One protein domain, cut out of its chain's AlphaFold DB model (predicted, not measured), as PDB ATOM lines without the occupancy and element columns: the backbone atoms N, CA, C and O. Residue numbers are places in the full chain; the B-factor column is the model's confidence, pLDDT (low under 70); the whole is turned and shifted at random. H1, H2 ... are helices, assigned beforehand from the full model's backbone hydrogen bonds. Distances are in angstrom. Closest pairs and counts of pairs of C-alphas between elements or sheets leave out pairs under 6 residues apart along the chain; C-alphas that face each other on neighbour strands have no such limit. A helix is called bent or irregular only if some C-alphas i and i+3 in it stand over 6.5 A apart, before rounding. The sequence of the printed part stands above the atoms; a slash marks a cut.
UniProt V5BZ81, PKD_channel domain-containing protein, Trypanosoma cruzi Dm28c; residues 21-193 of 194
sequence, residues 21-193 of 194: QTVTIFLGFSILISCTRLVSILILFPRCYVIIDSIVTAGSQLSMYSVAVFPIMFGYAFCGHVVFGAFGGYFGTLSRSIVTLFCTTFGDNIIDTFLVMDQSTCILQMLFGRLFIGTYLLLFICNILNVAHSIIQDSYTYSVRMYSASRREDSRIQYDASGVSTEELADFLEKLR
ATOM      1  N   GLN A  21     116.717 -80.501 265.714       87.88
ATOM      2  CA  GLN A  21     115.348 -80.996 265.918       87.88
ATOM      3  C   GLN A  21     114.466 -80.726 264.699       87.88
ATOM      4  O   GLN A  21     113.748 -81.609 264.235       87.88
ATOM      5  N   THR A  22     114.560 -79.516 264.148       90.38
ATOM      6  CA  THR A  22     113.790 -79.109 262.970       90.38
ATOM      7  C   THR A  22     114.161 -79.964 261.758       90.38
ATOM      8  O   THR A  22     113.280 -80.530 261.113       90.38
ATOM      9  N   VAL A  23     115.460 -80.135 261.489       91.12
ATOM     10  CA  VAL A  23     115.970 -80.975 260.397       91.12
ATOM     11  C   VAL A  23     115.530 -82.425 260.579       91.12
ATOM     12  O   VAL A  23     115.056 -83.023 259.620       91.12
ATOM     13  N   THR A  24     115.587 -82.972 261.797       91.69
ATOM     14  CA  THR A  24     115.137 -84.346 262.078       91.69
ATOM     15  C   THR A  24     113.638 -84.526 261.818       91.69
ATOM     16  O   THR A  24     113.235 -85.520 261.215       91.69
ATOM     17  N   ILE A  25     112.803 -83.555 262.210       94.75
ATOM     18  CA  ILE A  25     111.353 -83.582 261.954       94.75
ATOM     19  C   ILE A  25     111.070 -83.513 260.448       94.75
ATOM     20  O   ILE A  25     110.286 -84.315 259.938       94.75
ATOM     21  N   PHE A  26     111.723 -82.604 259.718       94.31
ATOM     22  CA  PHE A  26     111.566 -82.499 258.264       94.31
ATOM     23  C   PHE A  26     112.075 -83.744 257.533       94.31
ATOM     24  O   PHE A  26     111.423 -84.210 256.596       94.31
ATOM     25  N   LEU A  27     113.193 -84.324 257.979       94.94
ATOM     26  CA  LEU A  27     113.718 -85.572 257.437       94.94
ATOM     27  C   LEU A  27     112.708 -86.706 257.660       94.94
ATOM     28  O   LEU A  27     112.321 -87.375 256.704       94.94
ATOM     29  N   GLY A  28     112.186 -86.851 258.881       94.38
ATOM     30  CA  GLY A  28     111.132 -87.816 259.200       94.38
ATOM     31  C   GLY A  28     109.877 -87.628 258.341       94.38
ATOM     32  O   GLY A  28     109.361 -88.590 257.773       94.38
ATOM     33  N   PHE A  29     109.425 -86.385 258.164       95.44
ATOM     34  CA  PHE A  29     108.266 -86.065 257.330       95.44
ATOM     35  C   PHE A  29     108.502 -86.388 255.849       95.44
ATOM     36  O   PHE A  29     107.620 -86.931 255.185       95.44
ATOM     37  N   SER A  30     109.703 -86.127 255.327       94.12
ATOM     38  CA  SER A  30     110.044 -86.466 253.941       94.12
ATOM     39  C   SER A  30     110.079 -87.979 253.699       94.12
ATOM     40  O   SER A  30     109.586 -88.439 252.669       94.12
ATOM     41  N   ILE A  31     110.561 -88.766 254.669       95.62
ATOM     42  CA  ILE A  31     110.518 -90.235 254.624       95.62
ATOM     43  C   ILE A  31     109.064 -90.727 254.634       95.62
ATOM     44  O   ILE A  31     108.713 -91.578 253.818       95.62
ATOM     45  N   LEU A  32     108.196 -90.157 255.479       93.50
ATOM     46  CA  LEU A  32     106.765 -90.490 255.494       93.50
ATOM     47  C   LEU A  32     106.091 -90.197 254.147       93.50
ATOM     48  O   LEU A  32     105.404 -91.066 253.611       93.50
ATOM     49  N   ILE A  33     106.338 -89.020 253.557       92.19
ATOM     50  CA  ILE A  33     105.819 -88.675 252.222       92.19
ATOM     51  C   ILE A  33     106.350 -89.650 251.167       92.19
ATOM     52  O   ILE A  33     105.593 -90.086 250.299       92.19
ATOM     53  N   SER A  34     107.633 -90.010 251.233       93.12
ATOM     54  CA  SER A  34     108.245 -90.977 250.317       93.12
ATOM     55  C   SER A  34     107.566 -92.351 250.412       93.12
ATOM     56  O   SER A  34     107.228 -92.950 249.391       93.12
ATOM     57  N   CYS A  35     107.238 -92.811 251.622       90.25
ATOM     58  CA  CYS A  35     106.436 -94.019 251.826       90.25
ATOM     59  C   CYS A  35     105.025 -93.893 251.223       90.25
ATOM     60  O   CYS A  35     104.549 -94.828 250.582       90.25
ATOM     61  N   THR A  36     104.357 -92.741 251.348       87.06
ATOM     62  CA  THR A  36     103.061 -92.511 250.681       87.06
ATOM     63  C   THR A  36     103.188 -92.558 249.155       87.06
ATOM     64  O   THR A  36     102.337 -93.142 248.486       87.06
ATOM     65  N   ARG A  37     104.273 -92.013 248.585       86.94
ATOM     66  CA  ARG A  37     104.570 -92.126 247.145       86.94
ATOM     67  C   ARG A  37     104.756 -93.579 246.721       86.94
ATOM     68  O   ARG A  37     104.298 -93.947 245.642       86.94
ATOM     69  N   LEU A  38     105.361 -94.406 247.573       87.88
ATOM     70  CA  LEU A  38     105.491 -95.840 247.332       87.88
ATOM     71  C   LEU A  38     104.118 -96.523 247.254       87.88
ATOM     72  O   LEU A  38     103.900 -97.330 246.356       87.88
ATOM     73  N   VAL A  39     103.151 -96.129 248.091       84.06
ATOM     74  CA  VAL A  39     101.750 -96.583 247.972       84.06
ATOM     75  C   VAL A  39     101.112 -96.113 246.657       84.06
ATOM     76  O   VAL A  39     100.385 -96.873 246.026       84.06
ATOM     77  N   SER A  40     101.422 -94.905 246.175       80.81
ATOM     78  CA  SER A  40     100.946 -94.433 244.864       80.81
ATOM     79  C   SER A  40     101.541 -95.198 243.677       80.81
ATOM     80  O   SER A  40     100.924 -95.233 242.620       80.81
ATOM     81  N   ILE A  41     102.697 -95.853 243.815       83.94
ATOM     82  CA  ILE A  41     103.224 -96.730 242.754       83.94
ATOM     83  C   ILE A  41     102.321 -97.960 242.572       83.94
ATOM     84  O   ILE A  41     102.178 -98.455 241.454       83.94
ATOM     85  N   LEU A  42     101.623 -98.413 243.624       79.12
ATOM     86  CA  LEU A  42     100.683 -99.537 243.528       79.12
ATOM     87  C   LEU A  42      99.467 -99.216 242.644       79.12
ATOM     88  O   LEU A  42      98.842-100.146 242.143       79.12
ATOM     89  N   ILE A  43      99.159 -97.939 242.379       76.56
ATOM     90  CA  ILE A  43      98.102 -97.523 241.434       76.56
ATOM     91  C   ILE A  43      98.364 -98.033 240.007       76.56
ATOM     92  O   ILE A  43      97.417 -98.172 239.237       76.56
ATOM     93  N   LEU A  44      99.616 -98.369 239.662       77.56
ATOM     94  CA  LEU A  44      99.973 -98.947 238.363       77.56
ATOM     95  C   LEU A  44      99.274-100.297 238.114       77.56
ATOM     96  O   LEU A  44      99.057-100.682 236.966       77.56
ATOM     97  N   PHE A  45      98.882-101.011 239.176       80.06
ATOM     98  CA  PHE A  45      98.077-102.219 239.049       80.06
ATOM     99  C   PHE A  45      96.582-101.860 238.986       80.06
ATOM    100  O   PHE A  45      96.052-101.293 239.949       80.06
ATOM    101  N   PRO A  46      95.846-102.276 237.935       72.69
ATOM    102  CA  PRO A  46      94.436-101.909 237.742       72.69
ATOM    103  C   PRO A  46      93.525-102.354 238.899       72.69
ATOM    104  O   PRO A  46      92.485-101.752 239.148       72.69
ATOM    105  N   ARG A  47      93.933-103.377 239.663       72.62
ATOM    106  CA  ARG A  47      93.216-103.850 240.857       72.62
ATOM    107  C   ARG A  47      93.411-102.949 242.083       72.62
ATOM    108  O   ARG A  47      92.497-102.834 242.893       72.62
ATOM    109  N   CYS A  48      94.580-102.331 242.232       76.88
ATOM    110  CA  CYS A  48      94.907-101.458 243.361       76.88
ATOM    111  C   CYS A  48      94.417-100.024 243.135       76.88
ATOM    112  O   CYS A  48      94.056 -99.359 244.103       76.88
ATOM    113  N   TYR A  49      94.330 -99.585 241.874       82.69
ATOM    114  CA  TYR A  49      93.763 -98.288 241.497       82.69
ATOM    115  C   TYR A  49      92.369 -98.063 242.105       82.69
ATOM    116  O   TYR A  49      92.153 -97.079 242.807       82.69
ATOM    117  N   VAL A  50      91.455 -99.024 241.928       81.12
ATOM    118  CA  VAL A  50      90.075 -98.948 242.449       81.12
ATOM    119  C   VAL A  50      90.043 -98.854 243.977       81.12
ATOM    120  O   VAL A  50      89.201 -98.163 244.542       81.12
ATOM    121  N   ILE A  51      90.967 -99.534 244.660       81.31
ATOM    122  CA  ILE A  51      91.046 -99.525 246.125       81.31
ATOM    123  C   ILE A  51      91.513 -98.150 246.612       81.31
ATOM    124  O   ILE A  51      90.914 -97.590 247.525       81.31
ATOM    125  N   ILE A  52      92.546 -97.583 245.991       83.81
ATOM    126  CA  ILE A  52      93.076 -96.274 246.387       83.81
ATOM    127  C   ILE A  52      92.050 -95.166 246.107       83.81
ATOM    128  O   ILE A  52      91.815 -94.331 246.976       83.81
ATOM    129  N   ASP A  53      91.376 -95.209 244.958       79.88
ATOM    130  CA  ASP A  53      90.285 -94.286 244.618       79.88
ATOM    131  C   ASP A  53      89.125 -94.357 245.632       79.88
ATOM    132  O   ASP A  53      88.625 -93.332 246.110       79.88
ATOM    133  N   SER A  54      88.774 -95.575 246.069       83.06
ATOM    134  CA  SER A  54      87.761 -95.784 247.109       83.06
ATOM    135  C   SER A  54      88.163 -95.187 248.463       83.06
ATOM    136  O   SER A  54      87.324 -94.603 249.144       83.06
ATOM    137  N   ILE A  55      89.447 -95.266 248.836       83.50
ATOM    138  CA  ILE A  55      89.970 -94.714 250.097       83.50
ATOM    139  C   ILE A  55      89.978 -93.185 250.063       83.50
ATOM    140  O   ILE A  55      89.631 -92.558 251.062       83.50
ATOM    141  N   VAL A  56      90.336 -92.569 248.934       86.62
ATOM    142  CA  VAL A  56      90.312 -91.103 248.786       86.62
ATOM    143  C   VAL A  56      88.878 -90.578 248.885       86.62
ATOM    144  O   VAL A  56      88.612 -89.620 249.617       86.62
ATOM    145  N   THR A  57      87.941 -91.249 248.213       84.25
ATOM    146  CA  THR A  57      86.516 -90.898 248.248       84.25
ATOM    147  C   THR A  57      85.927 -91.077 249.650       84.25
ATOM    148  O   THR A  57      85.280 -90.163 250.169       84.25
ATOM    149  N   ALA A  58      86.203 -92.216 250.297       85.88
ATOM    150  CA  ALA A  58      85.795 -92.477 251.675       85.88
ATOM    151  C   ALA A  58      86.413 -91.467 252.649       85.88
ATOM    152  O   ALA A  58      85.737 -90.990 253.555       85.88
ATOM    153  N   GLY A  59      87.684 -91.106 252.450       86.94
ATOM    154  CA  GLY A  59      88.416 -90.166 253.294       86.94
ATOM    155  C   GLY A  59      87.805 -88.766 253.288       86.94
ATOM    156  O   GLY A  59      87.664 -88.158 254.348       86.94
ATOM    157  N   SER A  60      87.369 -88.278 252.123       88.31
ATOM    158  CA  SER A  60      86.662 -86.995 252.021       88.31
ATOM    159  C   SER A  60      85.352 -87.006 252.821       88.31
ATOM    160  O   SER A  60      85.136 -86.134 253.667       88.31
ATOM    161  N   GLN A  61      84.522 -88.042 252.653       89.94
ATOM    162  CA  GLN A  61      83.266 -88.184 253.404       89.94
ATOM    163  C   GLN A  61      83.505 -88.327 254.913       89.94
ATOM    164  O   GLN A  61      82.839 -87.684 255.727       89.94
ATOM    165  N   LEU A  62      84.509 -89.122 255.291       92.81
ATOM    166  CA  LEU A  62      84.892 -89.338 256.679       92.81
ATOM    167  C   LEU A  62      85.408 -88.051 257.337       92.81
ATOM    168  O   LEU A  62      85.140 -87.826 258.514       92.81
ATOM    169  N   SER A  63      86.098 -87.182 256.590       90.81
ATOM    170  CA  SER A  63      86.576 -85.897 257.111       90.81
ATOM    171  C   SER A  63      85.423 -84.971 257.508       90.81
ATOM    172  O   SER A  63      85.441 -84.399 258.596       90.81
ATOM    173  N   MET A  64      84.369 -84.897 256.689       91.31
ATOM    174  CA  MET A  64      83.179 -84.097 256.988       91.31
ATOM    175  C   MET A  64      82.422 -84.656 258.199       91.31
ATOM    176  O   MET A  64      82.014 -83.900 259.081       91.31
ATOM    177  N   TYR A  65      82.299 -85.984 258.282       93.25
ATOM    178  CA  TYR A  65      81.729 -86.655 259.448       93.25
ATOM    179  C   TYR A  65      82.549 -86.394 260.722       93.25
ATOM    180  O   TYR A  65      81.995 -86.070 261.770       93.25
ATOM    181  N   SER A  66      83.878 -86.458 260.628       91.88
ATOM    182  CA  SER A  66      84.782 -86.191 261.749       91.88
ATOM    183  C   SER A  66      84.632 -84.764 262.282       91.88
ATOM    184  O   SER A  66      84.533 -84.578 263.495       91.88
ATOM    185  N   VAL A  67      84.517 -83.766 261.397       93.81
ATOM    186  CA  VAL A  67      84.260 -82.369 261.788       93.81
ATOM    187  C   VAL A  67      82.927 -82.226 262.530       93.81
ATOM    188  O   VAL A  67      82.851 -81.463 263.489       93.81
ATOM    189  N   ALA A  68      81.893 -82.985 262.149       92.56
ATOM    190  CA  ALA A  68      80.601 -82.976 262.841       92.56
ATOM    191  C   ALA A  68      80.646 -83.652 264.225       92.56
ATOM    192  O   ALA A  68      79.926 -83.252 265.138       92.56
ATOM    193  N   VAL A  69      81.501 -84.662 264.397       93.31
ATOM    194  CA  VAL A  69      81.666 -85.409 265.654       93.31
ATOM    195  C   VAL A  69      82.587 -84.687 266.644       93.31
ATOM    196  O   VAL A  69      82.435 -84.831 267.861       93.31
ATOM    197  N   PHE A  70      83.530 -83.884 266.151       92.38
ATOM    198  CA  PHE A  70      84.525 -83.192 266.970       92.38
ATOM    199  C   PHE A  70      83.937 -82.367 268.140       92.38
ATOM    200  O   PHE A  70      84.443 -82.504 269.258       92.38
ATOM    201  N   PRO A  71      82.846 -81.587 267.973       94.19
ATOM    202  CA  PRO A  71      82.218 -80.848 269.071       94.19
ATOM    203  C   PRO A  71      81.675 -81.754 270.180       94.19
ATOM    204  O   PRO A  71      81.716 -81.378 271.349       94.19
ATOM    205  N   ILE A  72      81.195 -82.955 269.835       94.00
ATOM    206  CA  ILE A  72      80.686 -83.931 270.808       94.00
ATOM    207  C   ILE A  72      81.848 -84.433 271.668       94.00
ATOM    208  O   ILE A  72      81.756 -84.422 272.894       94.00
ATOM    209  N   MET A  73      82.964 -84.808 271.035       92.81
ATOM    210  CA  MET A  73      84.172 -85.236 271.749       92.81
ATOM    211  C   MET A  73      84.690 -84.124 272.669       92.81
ATOM    212  O   MET A  73      84.965 -84.361 273.844       92.81
ATOM    213  N   PHE A  74      84.732 -82.890 272.162       93.31
ATOM    214  CA  PHE A  74      85.163 -81.732 272.937       93.31
ATOM    215  C   PHE A  74      84.234 -81.438 274.125       93.31
ATOM    216  O   PHE A  74      84.712 -81.157 275.222       93.31
ATOM    217  N   GLY A  75      82.916 -81.564 273.946       94.06
ATOM    218  CA  GLY A  75      81.935 -81.409 275.022       94.06
ATOM    219  C   GLY A  75      82.114 -82.440 276.140       94.06
ATOM    220  O   GLY A  75      82.118 -82.079 277.318       94.06
ATOM    221  N   TYR A  76      82.351 -83.706 275.783       92.25
ATOM    222  CA  TYR A  76      82.682 -84.751 276.757       92.25
ATOM    223  C   TYR A  76      84.022 -84.477 277.451       92.25
ATOM    224  O   TYR A  76      84.105 -84.603 278.671       92.25
ATOM    225  N   ALA A  77      85.048 -84.029 276.727       91.94
ATOM    226  CA  ALA A  77      86.340 -83.682 277.319       91.94
ATOM    227  C   ALA A  77      86.240 -82.526 278.316       91.94
ATOM    228  O   ALA A  77      86.824 -82.597 279.399       91.94
ATOM    229  N   PHE A  78      85.465 -81.492 277.986       92.19
ATOM    230  CA  PHE A  78      85.234 -80.358 278.871       92.19
ATOM    231  C   PHE A  78      84.463 -80.774 280.129       92.19
ATOM    232  O   PHE A  78      84.882 -80.458 281.241       92.19
ATOM    233  N   CYS A  79      83.383 -81.547 279.970       89.62
ATOM    234  CA  CYS A  79      82.612 -82.086 281.090       89.62
ATOM    235  C   CYS A  79      83.481 -82.966 282.005       89.62
ATOM    236  O   CYS A  79      83.503 -82.771 283.221       89.62
ATOM    237  N   GLY A  80      84.267 -83.874 281.421       87.38
ATOM    238  CA  GLY A  80      85.186 -84.734 282.163       87.38
ATOM    239  C   GLY A  80      86.257 -83.942 282.915       87.38
ATOM    240  O   GLY A  80      86.535 -84.234 284.075       87.38
ATOM    241  N   HIS A  81      86.817 -82.898 282.300       88.56
ATOM    242  CA  HIS A  81      87.791 -82.025 282.955       88.56
ATOM    243  C   HIS A  81      87.188 -81.267 284.148       88.56
ATOM    244  O   HIS A  81      87.805 -81.207 285.208       88.56
ATOM    245  N   VAL A  82      85.973 -80.727 284.013       87.44
ATOM    246  CA  VAL A  82      85.312 -79.980 285.097       87.44
ATOM    247  C   VAL A  82      84.931 -80.893 286.266       87.44
ATOM    248  O   VAL A  82      85.113 -80.512 287.419       87.44
ATOM    249  N   VAL A  83      84.428 -82.102 285.994       83.69
ATOM    250  CA  VAL A  83      83.954 -83.021 287.045       83.69
ATOM    251  C   VAL A  83      85.097 -83.786 287.719       83.69
ATOM    252  O   VAL A  83      85.073 -83.984 288.934       83.69
ATOM    253  N   PHE A  84      86.102 -84.218 286.953       80.25
ATOM    254  CA  PHE A  84      87.190 -85.076 287.444       80.25
ATOM    255  C   PHE A  84      88.539 -84.358 287.564       80.25
ATOM    256  O   PHE A  84      89.527 -84.979 287.956       80.25
ATOM    257  N   GLY A  85      88.604 -83.053 287.282       77.06
ATOM    258  CA  GLY A  85      89.851 -82.281 287.309       77.06
ATOM    259  C   GLY A  85      90.586 -82.317 288.652       77.06
ATOM    260  O   GLY A  85      91.813 -82.261 288.679       77.06
ATOM    261  N   ALA A  86      89.856 -82.489 289.759       68.94
ATOM    262  CA  ALA A  86      90.417 -82.540 291.109       68.94
ATOM    263  C   ALA A  86      91.166 -83.847 291.448       68.94
ATOM    264  O   ALA A  86      91.985 -83.842 292.361       68.94
ATOM    265  N   PHE A  87      90.921 -84.951 290.730       65.56
ATOM    266  CA  PHE A  87      91.476 -86.274 291.073       65.56
ATOM    267  C   PHE A  87      92.905 -86.492 290.564       65.56
ATOM    268  O   PHE A  87      93.575 -87.423 291.000       65.56
ATOM    269  N   GLY A  88      93.407 -85.601 289.701       58.88
ATOM    270  CA  GLY A  88      94.749 -85.710 289.128       58.88
ATOM    271  C   GLY A  88      94.911 -86.923 288.196       58.88
ATOM    272  O   GLY A  88      94.142 -87.876 288.214       58.88
ATOM    273  N   GLY A  89      95.903 -86.877 287.304       71.12
ATOM    274  CA  GLY A  89      96.165 -87.955 286.341       71.12
ATOM    275  C   GLY A  89      95.579 -87.678 284.955       71.12
ATOM    276  O   GLY A  89      96.121 -86.844 284.221       71.12
ATOM    277  N   TYR A  90      94.502 -88.385 284.598       72.06
ATOM    278  CA  TYR A  90      93.940 -88.427 283.239       72.06
ATOM    279  C   TYR A  90      93.091 -87.198 282.869       72.06
ATOM    280  O   TYR A  90      93.188 -86.695 281.753       72.06
ATOM    281  N   PHE A  91      92.330 -86.637 283.819       78.00
ATOM    282  CA  PHE A  91      91.464 -85.465 283.581       78.00
ATOM    283  C   PHE A  91      92.023 -84.139 284.121       78.00
ATOM    284  O   PHE A  91      91.317 -83.134 284.166       78.00
ATOM    285  N   GLY A  92      93.302 -84.110 284.512       79.38
ATOM    286  CA  GLY A  92      93.904 -82.949 285.180       79.38
ATOM    287  C   GLY A  92      94.024 -81.693 284.309       79.38
ATOM    288  O   GLY A  92      93.989 -80.583 284.829       79.38
ATOM    289  N   THR A  93      94.136 -81.834 282.988       86.75
ATOM    290  CA  THR A  93      94.095 -80.707 282.042       86.75
ATOM    291  C   THR A  93      93.200 -81.059 280.866       86.75
ATOM    292  O   THR A  93      93.146 -82.224 280.472       86.75
ATOM    293  N   LEU A  94      92.558 -80.059 280.252       88.56
ATOM    294  CA  LEU A  94      91.702 -80.265 279.078       88.56
ATOM    295  C   LEU A  94      92.416 -81.059 277.968       88.56
ATOM    296  O   LEU A  94      91.838 -81.970 277.385       88.56
ATOM    297  N   SER A  95      93.696 -80.763 277.716       89.62
ATOM    298  CA  SER A  95      94.493 -81.492 276.723       89.62
ATOM    299  C   SER A  95      94.671 -82.967 277.082       89.62
ATOM    300  O   SER A  95      94.592 -83.808 276.192       89.62
ATOM    301  N   ARG A  96      94.900 -83.298 278.361       88.12
ATOM    302  CA  ARG A  96      94.988 -84.697 278.796       88.12
ATOM    303  C   ARG A  96      93.633 -85.387 278.716       88.12
ATOM    304  O   ARG A  96      93.586 -86.496 278.207       88.12
ATOM    305  N   SER A  97      92.546 -84.710 279.088       89.88
ATOM    306  CA  SER A  97      91.184 -85.243 278.967       89.88
ATOM    307  C   SER A  97      90.834 -85.621 277.529       89.88
ATOM    308  O   SER A  97      90.277 -86.690 277.302       89.88
ATOM    309  N   ILE A  98      91.196 -84.776 276.556       91.62
ATOM    310  CA  ILE A  98      91.002 -85.063 275.126       91.62
ATOM    311  C   ILE A  98      91.799 -86.304 274.712       91.62
ATOM    312  O   ILE A  98      91.244 -87.195 274.075       91.62
ATOM    313  N   VAL A  99      93.079 -86.386 275.089       90.69
ATOM    314  CA  VAL A  99      93.936 -87.536 274.753       90.69
ATOM    315  C   VAL A  99      93.417 -88.819 275.401       90.69
ATOM    316  O   VAL A  99      93.310 -89.833 274.723       90.69
ATOM    317  N   THR A 100      93.029 -88.777 276.678       89.38
ATOM    318  CA  THR A 100      92.442 -89.923 277.378       89.38
ATOM    319  C   THR A 100      91.172 -90.394 276.684       89.38
ATOM    320  O   THR A 100      91.085 -91.567 276.346       89.38
ATOM    321  N   LEU A 101      90.222 -89.496 276.405       90.38
ATOM    322  CA  LEU A 101      88.980 -89.854 275.715       90.38
ATOM    323  C   LEU A 101      89.240 -90.400 274.306       90.38
ATOM    324  O   LEU A 101      88.583 -91.356 273.896       90.38
ATOM    325  N   PHE A 102      90.221 -89.849 273.587       90.94
ATOM    326  CA  PHE A 102      90.638 -90.360 272.284       90.94
ATOM    327  C   PHE A 102      91.189 -91.789 272.380       90.94
ATOM    328  O   PHE A 102      90.742 -92.656 271.636       90.94
ATOM    329  N   CYS A 103      92.087 -92.067 273.329       90.25
ATOM    330  CA  CYS A 103      92.583 -93.420 273.605       90.25
ATOM    331  C   CYS A 103      91.439 -94.372 273.997       90.25
ATOM    332  O   CYS A 103      91.318 -95.466 273.446       90.25
ATOM    333  N   THR A 104      90.537 -93.924 274.872       90.06
ATOM    334  CA  THR A 104      89.364 -94.691 275.312       90.06
ATOM    335  C   THR A 104      88.422 -95.040 274.157       90.06
ATOM    336  O   THR A 104      87.872 -96.140 274.149       90.06
ATOM    337  N   THR A 105      88.266 -94.174 273.148       90.88
ATOM    338  CA  THR A 105      87.478 -94.479 271.935       90.88
ATOM    339  C   THR A 105      87.995 -95.716 271.204       90.88
ATOM    340  O   THR A 105      87.197 -96.486 270.678       90.88
ATOM    341  N   PHE A 106      89.309 -95.942 271.194       89.19
ATOM    342  CA  PHE A 106      89.919 -97.135 270.596       89.19
ATOM    343  C   PHE A 106      89.990 -98.329 271.555       89.19
ATOM    344  O   PHE A 106      90.524 -99.376 271.197       89.19
ATOM    345  N   GLY A 107      89.438 -98.193 272.761       86.44
ATOM    346  CA  GLY A 107      89.455 -99.228 273.786       86.44
ATOM    347  C   GLY A 107      90.714 -99.247 274.651       86.44
ATOM    348  O   GLY A 107      90.907-100.189 275.415       86.44
ATOM    349  N   ASP A 108      91.558 -98.221 274.561       88.00
ATOM    350  CA  ASP A 108      92.780 -98.119 275.353       88.00
ATOM    351  C   ASP A 108      92.509 -97.487 276.735       88.00
ATOM    352  O   ASP A 108      91.666 -96.597 276.881       88.00
ATOM    353  N   ASN A 109      93.218 -97.959 277.765       82.38
ATOM    354  CA  ASN A 109      93.170 -97.469 279.154       82.38
ATOM    355  C   ASN A 109      91.769 -97.407 279.814       82.38
ATOM    356  O   ASN A 109      91.558 -96.640 280.758       82.38
ATOM    357  N   ILE A 110      90.790 -98.213 279.373       86.75
ATOM    358  CA  ILE A 110      89.424 -98.188 279.941       86.75
ATOM    359  C   ILE A 110      89.444 -98.525 281.441       86.75
ATOM    360  O   ILE A 110      88.851 -97.809 282.246       86.75
ATOM    361  N   ILE A 111      90.148 -99.598 281.823       83.19
ATOM    362  CA  ILE A 111      90.217-100.076 283.215       83.19
ATOM    363  C   ILE A 111      90.865 -99.024 284.119       83.19
ATOM    364  O   ILE A 111      90.318 -98.712 285.174       83.19
ATOM    365  N   ASP A 112      91.971 -98.423 283.685       82.06
ATOM    366  CA  ASP A 112      92.676 -97.404 284.467       82.06
ATOM    367  C   ASP A 112      91.825 -96.152 284.679       82.06
ATOM    368  O   ASP A 112      91.813 -95.570 285.764       82.06
ATOM    369  N   THR A 113      91.038 -95.778 283.670       80.50
ATOM    370  CA  THR A 113      90.090 -94.666 283.781       80.50
ATOM    371  C   THR A 113      88.999 -94.978 284.812       80.50
ATOM    372  O   THR A 113      88.660 -94.123 285.631       80.50
ATOM    373  N   PHE A 114      88.484 -96.214 284.834       80.00
ATOM    374  CA  PHE A 114      87.537 -96.664 285.860       80.00
ATOM    375  C   PHE A 114      88.146 -96.653 287.264       80.00
ATOM    376  O   PHE A 114      87.496 -96.163 288.183       80.00
ATOM    377  N   LEU A 115      89.380 -97.134 287.427       80.62
ATOM    378  CA  LEU A 115      90.065 -97.170 288.721       80.62
ATOM    379  C   LEU A 115      90.284 -95.768 289.297       80.62
ATOM    380  O   LEU A 115      90.060 -95.558 290.485       80.62
ATOM    381  N   VAL A 116      90.663 -94.795 288.464       76.12
ATOM    382  CA  VAL A 116      90.847 -93.405 288.912       76.12
ATOM    383  C   VAL A 116      89.522 -92.765 289.331       76.12
ATOM    384  O   VAL A 116      89.475 -92.044 290.325       76.12
ATOM    385  N   MET A 117      88.418 -93.060 288.641       71.44
ATOM    386  CA  MET A 117      87.098 -92.568 289.057       71.44
ATOM    387  C   MET A 117      86.595 -93.240 290.344       71.44
ATOM    388  O   MET A 117      85.904 -92.597 291.139       71.44
ATOM    389  N   ASP A 118      86.966 -94.502 290.579       72.69
ATOM    390  CA  ASP A 118      86.621 -95.271 291.783       72.69
ATOM    391  C   ASP A 118      87.443 -94.861 293.019       72.69
ATOM    392  O   ASP A 118      87.158 -95.295 294.126       72.69
ATOM    393  N   GLN A 119      88.436 -93.979 292.881       69.88
ATOM    394  CA  GLN A 119      89.125 -93.373 294.030       69.88
ATOM    395  C   GLN A 119      88.335 -92.209 294.657       69.88
ATOM    396  O   GLN A 119      88.769 -91.622 295.650       69.88
ATOM    397  N   SER A 120      87.164 -91.871 294.108       67.25
ATOM    398  CA  SER A 120      86.322 -90.784 294.614       67.25
ATOM    399  C   SER A 120      85.646 -91.150 295.939       67.25
ATOM    400  O   SER A 120      84.947 -92.151 296.035       67.25
ATOM    401  N   THR A 121      85.779 -90.303 296.962       64.50
ATOM    402  CA  THR A 121      85.210 -90.521 298.309       64.50
ATOM    403  C   THR A 121      83.681 -90.405 298.375       64.50
ATOM    404  O   THR A 121      83.069 -90.895 299.324       64.50
ATOM    405  N   CYS A 122      83.038 -89.789 297.377       77.94
ATOM    406  CA  CYS A 122      81.581 -89.690 297.287       77.94
ATOM    407  C   CYS A 122      80.990 -90.740 296.334       77.94
ATOM    408  O   CYS A 122      81.263 -90.733 295.134       77.94
ATOM    409  N   ILE A 123      80.054 -91.548 296.846       79.06
ATOM    410  CA  ILE A 123      79.314 -92.576 296.088       79.06
ATOM    411  C   ILE A 123      78.631 -91.987 294.837       79.06
ATOM    412  O   ILE A 123      78.628 -92.605 293.773       79.06
ATOM    413  N   LEU A 124      78.089 -90.766 294.938       80.31
ATOM    414  CA  LEU A 124      77.460 -90.058 293.813       80.31
ATOM    415  C   LEU A 124      78.444 -89.781 292.669       80.31
ATOM    416  O   LEU A 124      78.086 -89.922 291.502       80.31
ATOM    417  N   GLN A 125      79.683 -89.421 292.996       79.00
ATOM    418  CA  GLN A 125      80.713 -89.125 292.006       79.00
ATOM    419  C   GLN A 125      81.227 -90.393 291.322       79.00
ATOM    420  O   GLN A 125      81.419 -90.395 290.107       79.00
ATOM    421  N   MET A 126      81.364 -91.486 292.075       80.62
ATOM    422  CA  MET A 126      81.691 -92.802 291.520       80.62
ATOM    423  C   MET A 126      80.617 -93.269 290.530       80.62
ATOM    424  O   MET A 126      80.932 -93.683 289.414       80.62
ATOM    425  N   LEU A 127      79.335 -93.168 290.907       84.19
ATOM    426  CA  LEU A 127      78.225 -93.556 290.037       84.19
ATOM    427  C   LEU A 127      78.173 -92.687 288.777       84.19
ATOM    428  O   LEU A 127      78.013 -93.210 287.673       84.19
ATOM    429  N   PHE A 128      78.360 -91.373 288.934       85.94
ATOM    430  CA  PHE A 128      78.417 -90.446 287.810       85.94
ATOM    431  C   PHE A 128      79.577 -90.772 286.864       85.94
ATOM    432  O   PHE A 128      79.361 -90.817 285.659       85.94
ATOM    433  N   GLY A 129      80.774 -91.084 287.371       85.19
ATOM    434  CA  GLY A 129      81.921 -91.484 286.545       85.19
ATOM    435  C   GLY A 129      81.690 -92.765 285.752       85.19
ATOM    436  O   GLY A 129      81.960 -92.810 284.550       85.19
ATOM    437  N   ARG A 130      81.094 -93.783 286.383       85.19
ATOM    438  CA  ARG A 130      80.749 -95.040 285.700       85.19
ATOM    439  C   ARG A 130      79.738 -94.821 284.574       85.19
ATOM    440  O   ARG A 130      79.918 -95.354 283.481       85.19
ATOM    441  N   LEU A 131      78.703 -94.015 284.820       88.88
ATOM    442  CA  LEU A 131      77.715 -93.659 283.798       88.88
ATOM    443  C   LEU A 131      78.311 -92.753 282.714       88.88
ATOM    444  O   LEU A 131      78.004 -92.927 281.538       88.88
ATOM    445  N   PHE A 132      79.186 -91.820 283.077       89.88
ATOM    446  CA  PHE A 132      79.836 -90.898 282.150       89.88
ATOM    447  C   PHE A 132      80.716 -91.640 281.137       89.88
ATOM    448  O   PHE A 132      80.496 -91.518 279.934       89.88
ATOM    449  N   ILE A 133      81.653 -92.473 281.605       88.38
ATOM    450  CA  ILE A 133      82.499 -93.279 280.714       88.38
ATOM    451  C   ILE A 133      81.664 -94.328 279.972       88.38
ATOM    452  O   ILE A 133      81.837 -94.496 278.769       88.38
ATOM    453  N   GLY A 134      80.698 -94.978 280.631       89.88
ATOM    454  CA  GLY A 134      79.815 -95.948 279.975       89.88
ATOM    455  C   GLY A 134      79.003 -95.347 278.821       89.88
ATOM    456  O   GLY A 134      78.971 -95.910 277.728       89.88
ATOM    457  N   THR A 135      78.388 -94.179 279.028       92.38
ATOM    458  CA  THR A 135      77.643 -93.471 277.972       92.38
ATOM    459  C   THR A 135      78.564 -92.963 276.868       92.38
ATOM    460  O   THR A 135      78.207 -93.082 275.698       92.38
ATOM    461  N   TYR A 136      79.762 -92.478 277.212       91.62
ATOM    462  CA  TYR A 136      80.778 -92.102 276.231       91.62
ATOM    463  C   TYR A 136      81.171 -93.287 275.337       91.62
ATOM    464  O   TYR A 136      81.118 -93.155 274.117       91.62
ATOM    465  N   LEU A 137      81.488 -94.457 275.910       91.56
ATOM    466  CA  LEU A 137      81.844 -95.655 275.137       91.56
ATOM    467  C   LEU A 137      80.694 -96.123 274.240       91.56
ATOM    468  O   LEU A 137      80.921 -96.412 273.069       91.56
ATOM    469  N   LEU A 138      79.463 -96.186 274.759       92.31
ATOM    470  CA  LEU A 138      78.300 -96.595 273.962       92.31
ATOM    471  C   LEU A 138      78.051 -95.641 272.790       92.31
ATOM    472  O   LEU A 138      77.739 -96.064 271.677       92.31
ATOM    473  N   LEU A 139      78.204 -94.339 273.013       92.81
ATOM    474  CA  LEU A 139      78.036 -93.349 271.961       92.81
ATOM    475  C   LEU A 139      79.186 -93.445 270.943       92.81
ATOM    476  O   LEU A 139      78.937 -93.568 269.746       92.81
ATOM    477  N   PHE A 140      80.441 -93.454 271.391       92.19
ATOM    478  CA  PHE A 140      81.593 -93.425 270.488       92.19
ATOM    479  C   PHE A 140      81.847 -94.752 269.774       92.19
ATOM    480  O   PHE A 140      81.950 -94.772 268.550       92.19
ATOM    481  N   ILE A 141      81.915 -95.863 270.503       91.69
ATOM    482  CA  ILE A 141      82.242 -97.168 269.923       91.69
ATOM    483  C   ILE A 141      81.038 -97.728 269.159       91.69
ATOM    484  O   ILE A 141      81.182 -98.145 268.012       91.69
ATOM    485  N   CYS A 142      79.840 -97.723 269.754       90.75
ATOM    486  CA  CYS A 142      78.689 -98.377 269.123       90.75
ATOM    487  C   CYS A 142      78.018 -97.525 268.043       90.75
ATOM    488  O   CYS A 142      77.471 -98.092 267.100       90.75
ATOM    489  N   ASN A 143      78.036 -96.191 268.158       93.94
ATOM    490  CA  ASN A 143      77.420 -95.323 267.150       93.94
ATOM    491  C   ASN A 143      78.474 -94.673 266.263       93.94
ATOM    492  O   ASN A 143      78.494 -94.935 265.063       93.94
ATOM    493  N   ILE A 144      79.364 -93.853 266.826       94.12
ATOM    494  CA  ILE A 144      80.223 -93.000 266.000       94.12
ATOM    495  C   ILE A 144      81.165 -93.816 265.113       94.12
ATOM    496  O   ILE A 144      81.221 -93.569 263.906       94.12
ATOM    497  N   LEU A 145      81.889 -94.775 265.697       92.31
ATOM    498  CA  LEU A 145      82.799 -95.659 264.969       92.31
ATOM    499  C   LEU A 145      82.039 -96.582 264.016       92.31
ATOM    500  O   LEU A 145      82.505 -96.833 262.909       92.31
ATOM    501  N   ASN A 146      80.848 -97.037 264.404       92.88
ATOM    502  CA  ASN A 146      80.022 -97.887 263.554       92.88
ATOM    503  C   ASN A 146      79.550 -97.148 262.289       92.88
ATOM    504  O   ASN A 146      79.661 -97.672 261.184       92.88
ATOM    505  N   VAL A 147      79.107 -95.892 262.419       93.69
ATOM    506  CA  VAL A 147      78.754 -95.044 261.269       93.69
ATOM    507  C   VAL A 147      79.984 -94.749 260.409       93.69
ATOM    508  O   VAL A 147      79.905 -94.853 259.187       93.69
ATOM    509  N   ALA A 148      81.138 -94.455 261.017       91.75
ATOM    510  CA  ALA A 148      82.389 -94.272 260.278       91.75
ATOM    511  C   ALA A 148      82.759 -95.520 259.456       91.75
ATOM    512  O   ALA A 148      83.081 -95.410 258.273       91.75
ATOM    513  N   HIS A 149      82.658 -96.712 260.052       92.12
ATOM    514  CA  HIS A 149      82.871 -97.977 259.351       92.12
ATOM    515  C   HIS A 149      81.842 -98.200 258.235       92.12
ATOM    516  O   HIS A 149      82.224 -98.643 257.154       92.12
ATOM    517  N   SER A 150      80.575 -97.829 258.446       93.69
ATOM    518  CA  SER A 150      79.536 -97.895 257.409       93.69
ATOM    519  C   SER A 150      79.867 -97.009 256.207       93.69
ATOM    520  O   SER A 150      79.779 -97.474 255.077       93.69
ATOM    521  N   ILE A 151      80.321 -95.768 256.421       91.00
ATOM    522  CA  ILE A 151      80.710 -94.848 255.333       91.00
ATOM    523  C   ILE A 151      81.872 -95.428 254.513       91.00
ATOM    524  O   ILE A 151      81.878 -95.353 253.278       91.00
ATOM    525  N   ILE A 152      82.854 -96.035 255.189       89.81
ATOM    526  CA  ILE A 152      83.988 -96.704 254.535       89.81
ATOM    527  C   ILE A 152      83.491 -97.900 253.715       89.81
ATOM    528  O   ILE A 152      83.873 -98.049 252.552       89.81
ATOM    529  N   GLN A 153      82.623 -98.733 254.291       91.50
ATOM    530  CA  GLN A 153      82.062 -99.902 253.619       91.50
ATOM    531  C   GLN A 153      81.202 -99.520 252.408       91.50
ATOM    532  O   GLN A 153      81.297-100.172 251.363       91.50
ATOM    533  N   ASP A 154      80.403 -98.460 252.510       90.75
ATOM    534  CA  ASP A 154      79.566 -97.964 251.418       90.75
ATOM    535  C   ASP A 154      80.419 -97.420 250.270       90.75
ATOM    536  O   ASP A 154      80.197 -97.778 249.111       90.75
ATOM    537  N   SER A 155      81.456 -96.639 250.585       87.38
ATOM    538  CA  SER A 155      82.403 -96.122 249.589       87.38
ATOM    539  C   SER A 155      83.172 -97.252 248.896       87.38
ATOM    540  O   SER A 155      83.280 -97.276 247.670       87.38
ATOM    541  N   TYR A 156      83.637 -98.245 249.661       87.50
ATOM    542  CA  TYR A 156      84.285 -99.438 249.116       87.50
ATOM    543  C   TYR A 156      83.344-100.220 248.188       87.50
ATOM    544  O   TYR A 156      83.708-100.579 247.066       87.50
ATOM    545  N   THR A 157      82.103-100.443 248.626       88.12
ATOM    546  CA  THR A 157      81.086-101.158 247.846       88.12
ATOM    547  C   THR A 157      80.745-100.412 246.557       88.12
ATOM    548  O   THR A 157      80.595-101.044 245.508       88.12
ATOM    549  N   TYR A 158      80.652 -99.081 246.605       86.56
ATOM    550  CA  TYR A 158      80.410 -98.235 245.438       86.56
ATOM    551  C   TYR A 158      81.526 -98.376 244.391       86.56
ATOM    552  O   TYR A 158      81.239 -98.696 243.233       86.56
ATOM    553  N   SER A 159      82.795 -98.252 244.793       84.62
ATOM    554  CA  SER A 159      83.940 -98.388 243.881       84.62
ATOM    555  C   SER A 159      84.054 -99.794 243.278       84.62
ATOM    556  O   SER A 159      84.308 -99.943 242.080       84.62
ATOM    557  N   VAL A 160      83.795-100.845 244.067       85.69
ATOM    558  CA  VAL A 160      83.786-102.232 243.568       85.69
ATOM    559  C   VAL A 160      82.664-102.458 242.550       85.69
ATOM    560  O   VAL A 160      82.888-103.100 241.519       85.69
ATOM    561  N   ARG A 161      81.460-101.920 242.796       85.94
ATOM    562  CA  ARG A 161      80.329-102.025 241.860       85.94
ATOM    563  C   ARG A 161      80.638-101.342 240.537       85.94
ATOM    564  O   ARG A 161      80.419-101.960 239.496       85.94
ATOM    565  N   MET A 162      81.197-100.133 240.579       83.94
ATOM    566  CA  MET A 162      81.592 -99.393 239.379       83.94
ATOM    567  C   MET A 162      82.610-100.183 238.550       83.94
ATOM    568  O   MET A 162      82.402-100.403 237.359       83.94
ATOM    569  N   TYR A 163      83.645-100.731 239.193       81.56
ATOM    570  CA  TYR A 163      84.625-101.583 238.517       81.56
ATOM    571  C   TYR A 163      83.997-102.845 237.897       81.56
ATOM    572  O   TYR A 163      84.334-103.238 236.777       81.56
ATOM    573  N   SER A 164      83.048-103.480 238.595       81.38
ATOM    574  CA  SER A 164      82.343-104.658 238.077       81.38
ATOM    575  C   SER A 164      81.421-104.342 236.891       81.38
ATOM    576  O   SER A 164      81.265-105.183 236.006       81.38
ATOM    577  N   ALA A 165      80.841-103.138 236.852       84.31
ATOM    578  CA  ALA A 165      79.985-102.671 235.767       84.31
ATOM    579  C   ALA A 165      80.806-102.382 234.506       84.31
ATOM    580  O   ALA A 165      80.475-102.911 233.447       84.31
ATOM    581  N   SER A 166      81.932-101.669 234.633       82.56
ATOM    582  CA  SER A 166      82.838-101.406 233.507       82.56
ATOM    583  C   SER A 166      83.354-102.696 232.865       82.56
ATOM    584  O   SER A 166      83.405-102.806 231.646       82.56
ATOM    585  N   ARG A 167      83.664-103.723 233.671       79.75
ATOM    586  CA  ARG A 167      84.092-105.033 233.153       79.75
ATOM    587  C   ARG A 167      82.982-105.773 232.399       79.75
ATOM    588  O   ARG A 167      83.261-106.492 231.440       79.75
ATOM    589  N   ARG A 168      81.727-105.645 232.846       78.94
ATOM    590  CA  ARG A 168      80.567-106.242 232.162       78.94
ATOM    591  C   ARG A 168      80.281-105.547 230.837       78.94
ATOM    592  O   ARG A 168      79.948-106.240 229.883       78.94
ATOM    593  N   GLU A 169      80.423-104.227 230.792       82.06
ATOM    594  CA  GLU A 169      80.242-103.446 229.569       82.06
ATOM    595  C   GLU A 169      81.300-103.803 228.521       82.06
ATOM    596  O   GLU A 169      80.952-104.143 227.396       82.06
ATOM    597  N   ASP A 170      82.573-103.875 228.920       79.25
ATOM    598  CA  ASP A 170      83.677-104.311 228.051       79.25
ATOM    599  C   ASP A 170      83.430-105.717 227.469       79.25
ATOM    600  O   ASP A 170      83.560-105.951 226.268       79.25
ATOM    601  N   SER A 171      82.925-106.636 228.301       79.88
ATOM    602  CA  SER A 171      82.551-107.990 227.863       79.88
ATOM    603  C   SER A 171      81.366-107.999 226.884       79.88
ATOM    604  O   SER A 171      81.315-108.853 225.998       79.88
ATOM    605  N   ARG A 172      80.399-107.080 227.039       80.56
ATOM    606  CA  ARG A 172      79.247-106.947 226.131       80.56
ATOM    607  C   ARG A 172      79.656-106.364 224.786       80.56
ATOM    608  O   ARG A 172      79.275-106.933 223.772       80.56
ATOM    609  N   ILE A 173      80.450-105.295 224.780       81.38
ATOM    610  CA  ILE A 173      80.958-104.673 223.549       81.38
ATOM    611  C   ILE A 173      81.813-105.676 222.767       81.38
ATOM    612  O   ILE A 173      81.663-105.800 221.556       81.38
ATOM    613  N   GLN A 174      82.651-106.459 223.455       80.38
ATOM    614  CA  GLN A 174      83.436-107.521 222.825       80.38
ATOM    615  C   GLN A 174      82.545-108.605 222.190       80.38
ATOM    616  O   GLN A 174      82.855-109.087 221.099       80.38
ATOM    617  N   TYR A 175      81.447-109.000 222.847       77.25
ATOM    618  CA  TYR A 175      80.494-109.979 222.307       77.25
ATOM    619  C   TYR A 175      79.735-109.431 221.091       77.25
ATOM    620  O   TYR A 175      79.632-110.127 220.088       77.25
ATOM    621  N   ASP A 176      79.269-108.184 221.161       82.69
ATOM    622  CA  ASP A 176      78.549-107.513 220.075       82.69
ATOM    623  C   ASP A 176      79.445-107.317 218.840       82.69
ATOM    624  O   ASP A 176      79.086-107.714 217.735       82.69
ATOM    625  N   ALA A 177      80.685-106.852 219.032       79.56
ATOM    626  CA  ALA A 177      81.668-106.728 217.953       79.56
ATOM    627  C   ALA A 177      82.023-108.083 217.314       79.56
ATOM    628  O   ALA A 177      82.208-108.176 216.099       79.56
ATOM    629  N   SER A 178      82.099-109.146 218.121       80.75
ATOM    630  CA  SER A 178      82.348-110.500 217.614       80.75
ATOM    631  C   SER A 178      81.143-111.035 216.831       80.75
ATOM    632  O   SER A 178      81.331-111.617 215.767       80.75
ATOM    633  N   GLY A 179      79.920-110.803 217.323       79.44
ATOM    634  CA  GLY A 179      78.670-111.198 216.668       79.44
ATOM    635  C   GLY A 179      78.489-110.520 215.312       79.44
ATOM    636  O   GLY A 179      78.376-111.208 214.297       79.44
ATOM    637  N   VAL A 180      78.605-109.190 215.271       80.44
ATOM    638  CA  VAL A 180      78.517-108.397 214.035       80.44
ATOM    639  C   VAL A 180      79.566-108.845 213.019       80.44
ATOM    640  O   VAL A 180      79.241-109.068 211.856       80.44
ATOM    641  N   SER A 181      80.814-109.069 213.444       82.06
ATOM    642  CA  SER A 181      81.865-109.518 212.526       82.06
ATOM    643  C   SER A 181      81.612-110.926 211.973       82.06
ATOM    644  O   SER A 181      82.008-111.201 210.841       82.06
ATOM    645  N   THR A 182      80.972-111.820 212.737       85.75
ATOM    646  CA  THR A 182      80.598-113.155 212.242       85.75
ATOM    647  C   THR A 182      79.406-113.121 211.291       85.75
ATOM    648  O   THR A 182      79.416-113.852 210.301       85.75
ATOM    649  N   GLU A 183      78.417-112.263 211.547       87.38
ATOM    650  CA  GLU A 183      77.260-112.083 210.665       87.38
ATOM    651  C   GLU A 183      77.655-111.401 209.349       87.38
ATOM    652  O   GLU A 183      77.289-111.887 208.280       87.38
ATOM    653  N   GLU A 184      78.480-110.349 209.392       84.12
ATOM    654  CA  GLU A 184      78.970-109.688 208.175       84.12
ATOM    655  C   GLU A 184      79.848-110.611 207.324       84.12
ATOM    656  O   GLU A 184      79.728-110.620 206.098       84.12
ATOM    657  N   LEU A 185      80.703-111.430 207.949       83.31
ATOM    658  CA  LEU A 185      81.507-112.422 207.231       83.31
ATOM    659  C   LEU A 185      80.619-113.488 206.567       83.31
ATOM    660  O   LEU A 185      80.902-113.910 205.445       83.31
ATOM    661  N   ALA A 186      79.548-113.918 207.241       87.44
ATOM    662  CA  ALA A 186      78.592-114.872 206.691       87.44
ATOM    663  C   ALA A 186      77.837-114.291 205.479       87.44
ATOM    664  O   ALA A 186      77.780-114.960 204.445       87.44
ATOM    665  N   ASP A 187      77.356-113.042 205.556       92.38
ATOM    666  CA  ASP A 187      76.690-112.356 204.434       92.38
ATOM    667  C   ASP A 187      77.646-112.141 203.246       92.38
ATOM    668  O   ASP A 187      77.290-112.379 202.089       92.38
ATOM    669  N   PHE A 188      78.907-111.776 203.512       88.31
ATOM    670  CA  PHE A 188      79.934-111.636 202.472       88.31
ATOM    671  C   PHE A 188      80.221-112.955 201.746       88.31
ATOM    672  O   PHE A 188      80.335-112.985 200.517       88.31
ATOM    673  N   LEU A 189      80.334-114.056 202.493       90.00
ATOM    674  CA  LEU A 189      80.551-115.385 201.921       90.00
ATOM    675  C   LEU A 189      79.332-115.887 201.140       90.00
ATOM    676  O   LEU A 189      79.498-116.621 200.165       90.00
ATOM    677  N   GLU A 190      78.120-115.503 201.537       93.19
ATOM    678  CA  GLU A 190      76.895-115.836 200.810       93.19
ATOM    679  C   GLU A 190      76.773-115.043 199.501       93.19
ATOM    680  O   GLU A 190      76.421-115.615 198.467       93.19
ATOM    681  N   LYS A 191      77.177-113.765 199.499       89.62
ATOM    682  CA  LYS A 191      77.279-112.940 198.284       89.62
ATOM    683  C   LYS A 191      78.306-113.452 197.281       89.62
ATOM    684  O   LYS A 191      78.025-113.413 196.092       89.62
ATOM    685  N   LEU A 192      79.464-113.938 197.733       87.69
ATOM    686  CA  LEU A 192      80.490-114.519 196.848       87.69
ATOM    687  C   LEU A 192      80.100-115.892 196.281       87.69
ATOM    688  O   LEU A 192      80.751-116.383 195.360       87.69
ATOM    689  N   ARG A 193      79.073-116.537 196.847       87.00
ATOM    690  CA  ARG A 193      78.574-117.843 196.400       87.00
ATOM    691  C   ARG A 193      77.531-117.738 195.277       87.00
ATOM    692  O   ARG A 193      77.256-118.756 194.644       87.00
TER     693      ARG A 193
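What this domain is: This is residues 21 to 193 of the 194 residues of the protein "PKD_channel domain-containing protein" of Trypanosoma cruzi Dm28c (UniProt V5BZ81). One very long helix, H5, makes the longest axis; the kinked helix H2 runs back beside its nearer part, residues 136 to 163, and the short helices H3 and H4 pack on this pair near the end of H2 and the beginning of H5. H1 meets the beginning of H2 at a corner and opens from it as the arm of a V, its residues 21 to 38 sticking out, while the far part of H5, residues 164 to 191, sticks out alone beyond the body. The printed part has 173 residues, with five named helices, H1 to H5 in chain order, and no named strand; the class is all helix. It is extended, with a radius of gyration of the C-alphas of 28.2 A and spans of 106 by 44 by 24 A.

Where its parts are: H1, residues 21 to 44, begins at C-alpha 21 (115.348, -80.996, 265.918) and is 36.3 A long. H2, residues 46 to 87, begins at C-alpha 46 (94.436, -101.909, 237.742) and is 55.7 A long. It has a kink of 41 degrees near residue 66 and is irregular, with C-alphas 83 and 86 7.6 A apart. H3 is residues 94 to 105 and H4 is residues 110 to 117. H5, residues 123 to 191, is 99.9 A long and ends at C-alpha 191 (77.279, -112.940, 198.284). It is neither bent nor irregular, but only just: C-alphas 142 and 145 are 6.4 A apart.

How they stand to each other: H2 is the hub, touching the four other helices. It touches residues 136 to 163 of H5, opposite ways at a shallow tilt of 9 degrees; the closest C-alphas, of Ala 58 and Ser 155, are 5.4 A apart. H3 touches H2 at a steep tilt of 53 degrees, closest at the C-alphas of Ala 77 and Ile 98, 5.3 A. H3 also touches H5, closest at the C-alphas of Thr 105 and Phe 140, 6.2 A. H4 and H5 form a helical hairpin, closest at the C-alphas of Met 117 and Gly 129, 5.9 A. H2 and H4 only just touch, with 3 pairs of C-alphas within 8 A, the closest being Phe 87 and Val 116 at 7.5 A. H1 and H2 touch only at the corner, closest at the C-alphas of Ile 43 and Tyr 49, 4.4 A, at a steep tilt of 39 degrees. H1 is apart from H3, H4 and H5. Every O i to N i+4 pair is within hydrogen-bond range in H3 and H4; the figures are 17 of 20 in H1, 32 of 38 in H2 and 63 of 65 in H5.

The domain as a whole: The C-alphas farthest apart, of Thr 121 and Arg 193, are 105.7 A apart. The printed part has no cut and no long link. Mean pLDDT of the printed part is 85.8; residues 86 to 88 and 119 to 121 are under 70.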